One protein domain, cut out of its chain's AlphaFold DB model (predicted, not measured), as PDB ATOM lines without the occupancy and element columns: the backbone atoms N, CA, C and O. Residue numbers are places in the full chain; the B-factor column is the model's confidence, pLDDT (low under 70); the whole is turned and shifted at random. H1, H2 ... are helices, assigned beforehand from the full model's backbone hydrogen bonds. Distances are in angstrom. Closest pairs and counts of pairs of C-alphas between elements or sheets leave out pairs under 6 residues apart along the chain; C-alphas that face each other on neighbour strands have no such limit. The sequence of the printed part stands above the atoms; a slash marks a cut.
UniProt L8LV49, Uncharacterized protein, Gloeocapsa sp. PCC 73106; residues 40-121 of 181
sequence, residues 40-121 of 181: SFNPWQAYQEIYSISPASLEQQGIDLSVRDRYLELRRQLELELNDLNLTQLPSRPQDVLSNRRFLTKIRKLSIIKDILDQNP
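Overview. This is residues 40 to 121 of the 181 residues of an uncharacterized protein of Gloeocapsa sp. PCC 73106 (UniProt L8LV49). Two long helices, H3 and H5, run side by side in opposite ways, and three shorter helices lie in a second layer along one side of this pair. In that second layer H1 crosses over H5 and packs on it, while H2 lies near H3 at one end of the pair and H4 lies by the start of H5 at the other. The printed part has 82 residues with five named helices, H1 to H5 in chain order, and no named strand; its class is all helix. It is compact, with a radius of gyration of the C-alphas of 12.7 A and spans of 35 by 27 by 18 A.

Arrangement. Begin with H3, residues 65 to 84, the longest helix. It touches H5, residues 101 to 117, at a shallow tilt of 25 degrees, opposite ways; look at Leu 78 and Phe 103, whose C-alphas are the closest at 6.5 A. H5 is the hub, touching three helices. One of them is H1, residues 43 to 52, at a steep tilt of 54 degrees, the same way; its closest C-alphas to H5 are those of Ala 46 and Ser 111, 6.1 A apart. H4, residues 95 to 98, and H5 only just touch, with 3 pairs of C-alphas within 8 A, and only at the corner; H5 touches it with residues 103 to 104 alone, and the closest C-alphas, of Leu 98 and Leu 104, are 6.5 A apart. H2, residues 55 to 60, is close to H3 but not clearly touching: the closest C-alphas, of Leu 58 and Arg 68, are 6.9 A apart. H1 and H3 are only just apart, at 8.3 A, and H2 and H5 are apart. In H1 and H3 every O i to N i+4 pair is within hydrogen-bond range; H5 has 12 of 13, H2 has 0 of 2 but 3 of 3 O i to N i+3 pairs, and H4 is too short for an O i to N i+4 pair.

Along the chain. Find C-alpha 65 at (10.822, 40.822, 43.129); from there H3 runs 28.6 A to C-alpha 84 at (-5.471, 28.568, 23.003). H5 runs 24.2 A from C-alpha 101 to C-alpha 117 at (14.804, 30.279, 42.048). H1 begins at C-alpha 43, at (10.427, 19.832, 28.458), and is 14.3 A long. H2 measures 9.4 A and H4 5.3 A.

Size, cuts and confidence. The two C-alphas farthest apart, of Asn 86 and Pro 121, are 37.3 A apart. The printed part has no cut. The link from H3 to H4, 10 residues, is short; the other three are tight. Mean pLDDT of the printed part is 72.1, and 30 residues are under 70, among them residues 85 to 99.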
ATOM      1  N   SER A  40      19.447  15.258  28.821       60.44
ATOM      2  CA  SER A  40      19.015  16.270  27.860       60.44
ATOM      3  C   SER A  40      17.743  16.939  28.374       60.44
ATOM      4  O   SER A  40      16.834  16.223  28.790       60.44
ATOM      5  N   PHE A  41      17.664  18.274  28.289       66.44
ATOM      6  CA  PHE A  41      16.488  19.053  28.692       66.44
ATOM      7  C   PHE A  41      15.184  18.332  28.329       66.44
ATOM      8  O   PHE A  41      14.870  18.167  27.147       66.44
ATOM      9  N   ASN A  42      14.449  17.905  29.354       69.25
ATOM     10  CA  ASN A  42      13.167  17.237  29.220       69.25
ATOM     11  C   ASN A  42      12.059  18.282  29.415       69.25
ATOM     12  O   ASN A  42      11.783  18.678  30.551       69.25
ATOM     13  N   PRO A  43      11.397  18.749  28.338       67.94
ATOM     14  CA  PRO A  43      10.427  19.832  28.458       67.94
ATOM     15  C   PRO A  43       9.196  19.417  29.270       67.94
ATOM     16  O   PRO A  43       8.553  20.263  29.885       67.94
ATOM     17  N   TRP A  44       8.877  18.120  29.286       73.19
ATOM     18  CA  TRP A  44       7.766  17.575  30.056       73.19
ATOM     19  C   TRP A  44       8.058  17.575  31.558       73.19
ATOM     20  O   TRP A  44       7.224  18.001  32.350       73.19
ATOM     21  N   GLN A  45       9.263  17.175  31.952       75.94
ATOM     22  CA  GLN A  45       9.688  17.256  33.346       75.94
ATOM     23  C   GLN A  45       9.777  18.712  33.818       75.94
ATOM     24  O   GLN A  45       9.195  19.060  34.843       75.94
ATOM     25  N   ALA A  46      10.417  19.584  33.030       74.38
ATOM     26  CA  ALA A  46      10.509  21.009  33.342       74.38
ATOM     27  C   ALA A  46       9.117  21.627  33.549       74.38
ATOM     28  O   ALA A  46       8.899  22.380  34.495       74.38
ATOM     29  N   TYR A  47       8.150  21.260  32.705       75.44
ATOM     30  CA  TYR A  47       6.755  21.661  32.862       75.44
ATOM     31  C   TYR A  47       6.161  21.250  34.216       75.44
ATOM     32  O   TYR A  47       5.592  22.087  34.918       75.44
ATOM     33  N   GLN A  48       6.295  19.974  34.586       76.94
ATOM     34  CA  GLN A  48       5.764  19.452  35.848       76.94
ATOM     35  C   GLN A  48       6.384  20.167  37.051       76.94
ATOM     36  O   GLN A  48       5.675  20.553  37.982       76.94
ATOM     37  N   GLU A  49       7.692  20.397  37.011       77.00
ATOM     38  CA  GLU A  49       8.414  21.089  38.071       77.00
ATOM     39  C   GLU A  49       7.972  22.555  38.219       77.00
ATOM     40  O   GLU A  49       7.686  22.999  39.329       77.00
ATOM     41  N   ILE A  50       7.834  23.292  37.110       78.19
ATOM     42  CA  ILE A  50       7.354  24.686  37.095       78.19
ATOM     43  C   ILE A  50       5.956  24.792  37.728       78.19
ATOM     44  O   ILE A  50       5.698  25.658  38.566       78.19
ATOM     45  N   TYR A  51       5.028  23.904  37.365       77.00
ATOM     46  CA  TYR A  51       3.657  23.976  37.886       77.00
ATOM     47  C   TYR A  51       3.523  23.499  39.329       77.00
ATOM     48  O   TYR A  51       2.563  23.886  39.998       77.00
ATOM     49  N   SER A  52       4.495  22.730  39.820       77.31
ATOM     50  CA  SER A  52       4.558  22.303  41.220       77.31
ATOM     51  C   SER A  52       4.910  23.454  42.172       77.31
ATOM     52  O   SER A  52       4.591  23.389  43.357       77.31
ATOM     53  N   ILE A  53       5.521  24.536  41.673       76.88
ATOM     54  CA  ILE A  53       5.815  25.736  42.463       76.88
ATOM     55  C   ILE A  53       4.527  26.546  42.631       76.88
ATOM     56  O   ILE A  53       3.931  27.007  41.651       76.88
ATOM     57  N   SER A  54       4.099  26.769  43.871       78.38
ATOM     58  CA  SER A  54       2.933  27.614  44.139       78.38
ATOM     59  C   SER A  54       3.310  29.106  44.090       78.38
ATOM     60  O   SER A  54       4.386  29.480  44.560       78.38
ATOM     61  N   PRO A  55       2.446  30.001  43.575       73.00
ATOM     62  CA  PRO A  55       2.699  31.443  43.643       73.00
ATOM     63  C   PRO A  55       2.930  31.937  45.081       73.00
ATOM     64  O   PRO A  55       3.836  32.726  45.321       73.00
ATOM     65  N   ALA A  56       2.188  31.386  46.048       74.06
ATOM     66  CA  ALA A  56       2.328  31.713  47.466       74.06
ATOM     67  C   ALA A  56       3.686  31.288  48.060       74.06
ATOM     68  O   ALA A  56       4.232  31.992  48.906       74.06
ATOM     69  N   SER A  57       4.276  30.174  47.608       73.19
ATOM     70  CA  SER A  57       5.607  29.757  48.079       73.19
ATOM     71  C   SER A  57       6.719  30.680  47.576       73.19
ATOM     72  O   SER A  57       7.725  30.834  48.261       73.19
ATOM     73  N   LEU A  58       6.530  31.347  46.431       71.88
ATOM     74  CA  LEU A  58       7.493  32.329  45.918       71.88
ATOM     75  C   LEU A  58       7.528  33.614  46.758       71.88
ATOM     76  O   LEU A  58       8.568  34.260  46.852       71.88
ATOM     77  N   GLU A  59       6.413  33.983  47.391       67.75
ATOM     78  CA  GLU A  59       6.340  35.160  48.270       67.75
ATOM     79  C   GLU A  59       7.109  34.957  49.582       67.75
ATOM     80  O   GLU A  59       7.626  35.913  50.157       67.75
ATOM     81  N   GLN A  60       7.221  33.708  50.040       64.44
ATOM     82  CA  GLN A  60       7.825  33.360  51.327       64.44
ATOM     83  C   GLN A  60       9.342  33.143  51.256       64.44
ATOM     84  O   GLN A  60      10.015  33.179  52.283       64.44
ATOM     85  N   GLN A  61       9.898  32.935  50.060       65.19
ATOM     86  CA  GLN A  61      11.301  32.543  49.870       65.19
ATOM     87  C   GLN A  61      12.293  33.717  49.787       65.19
ATOM     88  O   GLN A  61      13.474  33.493  49.539       65.19
ATOM     89  N   GLY A  62      11.857  34.966  49.996       62.19
ATOM     90  CA  GLY A  62      12.756  36.131  49.944       62.19
ATOM     91  C   GLY A  62      13.413  36.341  48.572       62.19
ATOM     92  O   GLY A  62      14.499  36.911  48.484       62.19
ATOM     93  N   ILE A  63      12.769  35.848  47.510       71.69
ATOM     94  CA  ILE A  63      13.236  35.948  46.125       71.69
ATOM     95  C   ILE A  63      13.164  37.403  45.658       71.69
ATOM     96  O   ILE A  63      12.240  38.141  46.007       71.69
ATOM     97  N   ASP A  64      14.118  37.799  44.816       73.25
ATOM     98  CA  ASP A  64      14.104  39.096  44.148       73.25
ATOM     99  C   ASP A  64      12.777  39.337  43.399       73.25
ATOM    100  O   ASP A  64      12.339  38.519  42.581       73.25
ATOM    101  N   LEU A  65      12.143  40.484  43.667       75.19
ATOM    102  CA  LEU A  65      10.822  40.822  43.129       75.19
ATOM    103  C   LEU A  65      10.800  40.799  41.594       75.19
ATOM    104  O   LEU A  65       9.825  40.333  41.014       75.19
ATOM    105  N   SER A  66      11.881  41.220  40.928       72.06
ATOM    106  CA  SER A  66      11.935  41.248  39.462       72.06
ATOM    107  C   SER A  66      11.976  39.842  38.854       72.06
ATOM    108  O   SER A  66      11.342  39.590  37.826       72.06
ATOM    109  N   VAL A  67      12.662  38.901  39.512       69.62
ATOM    110  CA  VAL A  67      12.722  37.489  39.102       69.62
ATOM    111  C   VAL A  67      11.364  36.825  39.309       69.62
ATOM    112  O   VAL A  67      10.870  36.135  38.415       69.62
ATOM    113  N   ARG A  68      10.733  37.084  40.458       77.31
ATOM    114  CA  ARG A  68       9.392  36.590  40.775       77.31
ATOM    115  C   ARG A  68       8.357  37.094  39.771       77.31
ATOM    116  O   ARG A  68       7.613  36.297  39.208       77.31
ATOM    117  N   ASP A  69       8.323  38.395  39.514       80.56
ATOM    118  CA  ASP A  69       7.337  38.993  38.615       80.56
ATOM    119  C   ASP A  69       7.537  38.483  37.180       80.56
ATOM    120  O   ASP A  69       6.574  38.162  36.479       80.56
ATOM    121  N   ARG A  70       8.796  38.290  36.762       77.88
ATOM    122  CA  ARG A  70       9.116  37.679  35.469       77.88
ATOM    123  C   ARG A  70       8.665  36.221  35.379       77.88
ATOM    124  O   ARG A  70       8.173  35.820  34.323       77.88
ATOM    125  N   TYR A  71       8.825  35.443  36.449       82.38
ATOM    126  CA  TYR A  71       8.332  34.067  36.528       82.38
ATOM    127  C   TYR A  71       6.808  34.010  36.382       82.38
ATOM    128  O   TYR A  71       6.296  33.278  35.536       82.38
ATOM    129  N   LEU A  72       6.089  34.817  37.171       83.31
ATOM    130  CA  LEU A  72       4.627  34.856  37.168       83.31
ATOM    131  C   LEU A  72       4.078  35.282  35.803       83.31
ATOM    132  O   LEU A  72       3.144  34.658  35.301       83.31
ATOM    133  N   GLU A  73       4.689  36.283  35.165       84.31
ATOM    134  CA  GLU A  73       4.266  36.725  33.836       84.31
ATOM    135  C   GLU A  73       4.487  35.643  32.773       84.31
ATOM    136  O   GLU A  73       3.594  35.370  31.971       84.31
ATOM    137  N   LEU A  74       5.643  34.974  32.773       79.25
ATOM    138  CA  LEU A  74       5.901  33.887  31.823       79.25
ATOM    139  C   LEU A  74       4.985  32.683  32.055       79.25
ATOM    140  O   LEU A  74       4.533  32.076  31.084       79.25
ATOM    141  N   ARG A  75       4.668  32.362  33.315       82.44
ATOM    142  CA  ARG A  75       3.700  31.316  33.658       82.44
ATOM    143  C   ARG A  75       2.308  31.665  33.138       82.44
ATOM    144  O   ARG A  75       1.717  30.860  32.429       82.44
ATOM    145  N   ARG A  76       1.825  32.884  33.395       83.50
ATOM    146  CA  ARG A  76       0.535  33.377  32.886       83.50
ATOM    147  C   ARG A  76       0.470  33.304  31.359       83.50
ATOM    148  O   ARG A  76      -0.526  32.874  30.785       83.50
ATOM    149  N   GLN A  77       1.545  33.701  30.681       82.00
ATOM    150  CA  GLN A  77       1.641  33.609  29.226       82.00
ATOM    151  C   GLN A  77       1.637  32.167  28.706       82.00
ATOM    152  O   GLN A  77       1.205  31.944  27.575       82.00
ATOM    153  N   LEU A  78       2.158  31.208  29.472       78.88
ATOM    154  CA  LEU A  78       2.103  29.788  29.132       78.88
ATOM    155  C   LEU A  78       0.686  29.229  29.337       78.88
ATOM    156  O   LEU A  78       0.193  28.493  28.491       78.88
ATOM    157  N   GLU A  79       0.003  29.632  30.411       79.44
ATOM    158  CA  GLU A  79      -1.393  29.264  30.690       79.44
ATOM    159  C   GLU A  79      -2.347  29.770  29.598       79.44
ATOM    160  O   GLU A  79      -3.255  29.050  29.188       79.44
ATOM    161  N   LEU A  80      -2.108  30.972  29.065       79.88
ATOM    162  CA  LEU A  80      -2.858  31.482  27.915       79.88
ATOM    163  C   LEU A  80      -2.642  30.638  26.652       79.88
ATOM    164  O   LEU A  80      -3.608  30.327  25.967       79.88
ATOM    165  N   GLU A  81      -1.407  30.215  26.370       76.06
ATOM    166  CA  GLU A  81      -1.142  29.336  25.221       76.06
ATOM    167  C   GLU A  81      -1.758  27.946  25.383       76.06
ATOM    168  O   GLU A  81      -2.210  27.359  24.404       76.06
ATOM    169  N   LEU A  82      -1.803  27.414  26.607       73.38
ATOM    170  CA  LEU A  82      -2.512  26.167  26.892       73.38
ATOM    171  C   LEU A  82      -4.014  26.311  26.621       73.38
ATOM    172  O   LEU A  82      -4.603  25.443  25.977       73.38
ATOM    173  N   ASN A  83      -4.615  27.430  27.031       74.75
ATOM    174  CA  ASN A  83      -6.017  27.721  26.735       74.75
ATOM    175  C   ASN A  83      -6.276  27.838  25.225       74.75
ATOM    176  O   ASN A  83      -7.258  27.276  24.744       74.75
ATOM    177  N   ASP A  84      -5.381  28.482  24.470       72.56
ATOM    178  CA  ASP A  84      -5.471  28.568  23.003       72.56
ATOM    179  C   ASP A  84      -5.394  27.185  22.328       72.56
ATOM    180  O   ASP A  84      -5.966  26.970  21.259       72.56
ATOM    181  N   LEU A  85      -4.724  26.219  22.964       68.25
ATOM    182  CA  LEU A  85      -4.668  24.817  22.535       68.25
ATOM    183  C   LEU A  85      -5.876  23.982  23.003       68.25
ATOM    184  O   LEU A  85      -5.899  22.773  22.775       68.25
ATOM    185  N   ASN A  86      -6.878  24.595  23.646       67.00
ATOM    186  CA  ASN A  86      -7.981  23.923  24.350       67.00
ATOM    187  C   ASN A  86      -7.517  22.936  25.439       67.00
ATOM    188  O   ASN A  86      -8.262  22.036  25.838       67.00
ATOM    189  N   LEU A  87      -6.301  23.110  25.957       65.38
ATOM    190  CA  LEU A  87      -5.774  22.360  27.089       65.38
ATOM    191  C   LEU A  87      -6.186  23.089  28.373       65.38
ATOM    192  O   LEU A  87      -5.410  23.809  28.990       65.38
ATOM    193  N   THR A  88      -7.453  22.921  28.758       54.69
ATOM    194  CA  THR A  88      -8.059  23.533  29.960       54.69
ATOM    195  C   THR A  88      -7.594  22.900  31.273       54.69
ATOM    196  O   THR A  88      -7.928  23.381  32.356       54.69
ATOM    197  N   GLN A  89      -6.819  21.820  31.192       58.19
ATOM    198  CA  GLN A  89      -6.172  21.154  32.315       58.19
ATOM    199  C   GLN A  89      -4.703  20.923  31.984       58.19
ATOM    200  O   GLN A  89      -4.322  20.922  30.811       58.19
ATOM    201  N   LEU A  90      -3.901  20.691  33.029       60.28
ATOM    202  CA  LEU A  90      -2.515  20.252  32.904       60.28
ATOM    203  C   LEU A  90      -2.469  19.122  31.843       60.28
ATOM    204  O   LEU A  90      -3.126  18.096  32.058       60.28
ATOM    205  N   PRO A  91      -1.789  19.309  30.689       63.22
ATOM    206  CA  PRO A  91      -1.729  18.309  29.637       63.22
ATOM    207  C   PRO A  91      -1.342  16.984  30.270       63.22
ATOM    208  O   PRO A  91      -0.419  16.936  31.064       63.22
ATOM    209  N   SER A  92      -2.068  15.906  30.007       62.56
ATOM    210  CA  SER A  92      -1.781  14.631  30.680       62.56
ATOM    211  C   SER A  92      -0.678  13.845  29.968       62.56
ATOM    212  O   SER A  92      -0.207  12.830  30.484       62.56
ATOM    213  N   ARG A  93      -0.291  14.279  28.759       66.19
ATOM    214  CA  ARG A  93       0.710  13.626  27.918       66.19
ATOM    215  C   ARG A  93       1.698  14.644  27.343       66.19
ATOM    216  O   ARG A  93       1.288  15.714  26.901       66.19
ATOM    217  N   PRO A  94       2.985  14.273  27.216       63.91
ATOM    218  CA  PRO A  94       3.995  15.129  26.596       63.91
ATOM    219  C   PRO A  94       3.639  15.541  25.157       63.91
ATOM    220  O   PRO A  94       3.921  16.655  24.732       63.91
ATOM    221  N   GLN A  95       2.998  14.655  24.391       68.06
ATOM    222  CA  GLN A  95       2.739  14.845  22.955       68.06
ATOM    223  C   GLN A  95       1.874  16.083  22.652       68.06
ATOM    224  O   GLN A  95       2.069  16.732  21.622       68.06
ATOM    225  N   ASP A  96       0.973  16.425  23.575       66.00
ATOM    226  CA  ASP A  96      -0.013  17.502  23.433       66.00
ATOM    227  C   ASP A  96       0.634  18.896  23.467       66.00
ATOM    228  O   ASP A  96       0.055  19.880  23.017       66.00
ATOM    229  N   VAL A  97       1.865  18.974  23.977       65.25
ATOM    230  CA  VAL A  97       2.568  20.230  24.260       65.25
ATOM    231  C   VAL A  97       3.959  20.292  23.636       65.25
ATOM    232  O   VAL A  97       4.407  21.364  23.236       65.25
ATOM    233  N   LEU A  98       4.621  19.143  23.457       67.12
ATOM    234  CA  LEU A  98       5.920  19.047  22.782       67.12
ATOM    235  C   LEU A  98       5.854  19.366  21.279       67.12
ATOM    236  O   LEU A  98       6.885  19.613  20.660       67.12
ATOM    237  N   SER A  99       4.663  19.356  20.679       67.12
ATOM    238  CA  SER A  99       4.459  19.760  19.283       67.12
ATOM    239  C   SER A  99       4.323  21.278  19.115       67.12
ATOM    240  O   SER A  99       4.547  21.792  18.018       67.12
ATOM    241  N   ASN A 100       4.010  22.012  20.192       70.00
ATOM    242  CA  ASN A 100       3.890  23.461  20.150       70.00
ATOM    243  C   ASN A 100       5.230  24.122  20.477       70.00
ATOM    244  O   ASN A 100       5.755  24.079  21.589       70.00
ATOM    245  N   ARG A 101       5.778  24.799  19.479       68.56
ATOM    246  CA  ARG A 101       7.067  25.461  19.593       68.56
ATOM    247  C   ARG A 101       7.074  26.649  20.559       68.56
ATOM    248  O   ARG A 101       8.040  26.795  21.305       68.56
ATOM    249  N   ARG A 102       6.039  27.494  20.551       70.12
ATOM    250  CA  ARG A 102       5.959  28.658  21.452       70.12
ATOM    251  C   ARG A 102       5.917  28.206  22.906       70.12
ATOM    252  O   ARG A 102       6.667  28.724  23.738       70.12
ATOM    253  N   PHE A 103       5.169  27.132  23.148       74.38
ATOM    254  CA  PHE A 103       5.114  26.453  24.431       74.38
ATOM    255  C   PHE A 103       6.506  25.972  24.870       74.38
ATOM    256  O   PHE A 103       6.971  26.333  25.952       74.38
ATOM    257  N   LEU A 104       7.230  25.241  24.011       71.31
ATOM    258  CA  LEU A 104       8.596  24.779  24.300       71.31
ATOM    259  C   LEU A 104       9.564  25.929  24.613       71.31
ATOM    260  O   LEU A 104      10.349  25.835  25.560       71.31
ATOM    261  N   THR A 105       9.506  27.022  23.848       71.19
ATOM    262  CA  THR A 105      10.330  28.215  24.084       71.19
ATOM    263  C   THR A 105      10.040  28.822  25.457       71.19
ATOM    264  O   THR A 105      10.971  29.172  26.188       71.19
ATOM    265  N   LYS A 106       8.763  28.937  25.841       76.88
ATOM    266  CA  LYS A 106       8.358  29.493  27.139       76.88
ATOM    267  C   LYS A 106       8.741  28.590  28.307       76.88
ATOM    268  O   LYS A 106       9.286  29.099  29.283       76.88
ATOM    269  N   ILE A 107       8.556  27.272  28.197       76.56
ATOM    270  CA  ILE A 107       9.023  26.327  29.226       76.56
ATOM    271  C   ILE A 107      10.526  26.416  29.409       76.56
ATOM    272  O   ILE A 107      11.001  26.454  30.539       76.56
ATOM    273  N   ARG A 108      11.285  26.502  28.317       73.44
ATOM    274  CA  ARG A 108      12.737  26.649  28.410       73.44
ATOM    275  C   ARG A 108      13.126  27.930  29.150       73.44
ATOM    276  O   ARG A 108      13.990  27.891  30.018       73.44
ATOM    277  N   LYS A 109      12.455  29.050  28.859       76.75
ATOM    278  CA  LYS A 109      12.648  30.320  29.585       76.75
ATOM    279  C   LYS A 109      12.287  30.196  31.069       76.75
ATOM    280  O   LYS A 109      13.008  30.728  31.906       76.75
ATOM    281  N   LEU A 110      11.206  29.491  31.399       76.94
ATOM    282  CA  LEU A 110      10.784  29.254  32.781       76.94
ATOM    283  C   LEU A 110      11.740  28.326  33.538       76.94
ATOM    284  O   LEU A 110      12.039  28.610  34.688       76.94
ATOM    285  N   SER A 111      12.275  27.284  32.897       73.81
ATOM    286  CA  SER A 111      13.297  26.400  33.475       73.81
ATOM    287  C   SER A 111      14.565  27.177  33.831       73.81
ATOM    288  O   SER A 111      15.085  27.024  34.925       73.81
ATOM    289  N   ILE A 112      14.988  28.106  32.972       73.50
ATOM    290  CA  ILE A 112      16.123  28.994  33.257       73.50
ATOM    291  C   ILE A 112      15.848  29.906  34.467       73.50
ATOM    292  O   ILE A 112      16.760  30.244  35.219       73.50
ATOM    293  N   ILE A 113      14.603  30.359  34.645       72.50
ATOM    294  CA  ILE A 113      14.220  31.157  35.819       72.50
ATOM    295  C   ILE A 113      14.133  30.272  37.059       72.50
ATOM    296  O   ILE A 113      14.550  30.706  38.126       72.50
ATOM    297  N   LYS A 114      13.659  29.031  36.923       73.50
ATOM    298  CA  LYS A 114      13.648  28.047  38.002       73.50
ATOM    299  C   LYS A 114      15.055  27.791  38.537       73.50
ATOM    300  O   LYS A 114      15.224  27.829  39.744       73.50
ATOM    301  N   ASP A 115      16.065  27.670  37.678       70.31
ATOM    302  CA  ASP A 115      17.452  27.505  38.138       70.31
ATOM    303  C   ASP A 115      17.911  28.673  39.034       70.31
ATOM    304  O   ASP A 115      18.650  28.475  39.996       70.31
ATOM    305  N   ILE A 116      17.438  29.894  38.752       67.62
ATOM    306  CA  ILE A 116      17.684  31.076  39.595       67.62
ATOM    307  C   ILE A 116      16.896  30.983  40.913       67.62
ATOM    308  O   ILE A 116      17.414  31.369  41.961       67.62
ATOM    309  N   LEU A 117      15.655  30.486  40.868       69.38
ATOM    310  CA  LEU A 117      14.804  30.279  42.048       69.38
ATOM    311  C   LEU A 117      15.366  29.207  42.989       69.38
ATOM    312  O   LEU A 117      15.310  29.383  44.203       69.38
ATOM    313  N   ASP A 118      15.988  28.164  42.442       67.31
ATOM    314  CA  ASP A 118      16.683  27.110  43.192       67.31
ATOM    315  C   ASP A 118      17.997  27.604  43.831       67.31
ATOM    316  O   ASP A 118      18.779  26.820  44.358       67.31
ATOM    317  N   GLN A 119      18.241  28.920  43.807       67.50
ATOM    318  CA  GLN A 119      19.406  29.606  44.366       67.50
ATOM    319  C   GLN A 119      20.742  29.209  43.731       67.50
ATOM    320  O   GLN A 119      21.792  29.571  44.269       67.50
ATOM    321  N   ASN A 120      20.736  28.549  42.567       67.81
ATOM    322  CA  ASN A 120      21.972  28.269  41.852       67.81
ATOM    323  C   ASN A 120      22.565  29.592  41.342       67.81
ATOM    324  O   ASN A 120      21.953  30.288  40.522       67.81
ATOM    325  N   PRO A 121      23.752  29.996  41.822       71.44
ATOM    326  CA  PRO A 121      24.327  31.275  41.447       71.44
ATOM    327  C   PRO A 121      24.731  31.268  39.968       71.44
ATOM    328  O   PRO A 121      25.633  30.543  39.541       71.44
TER     329      PRO A 121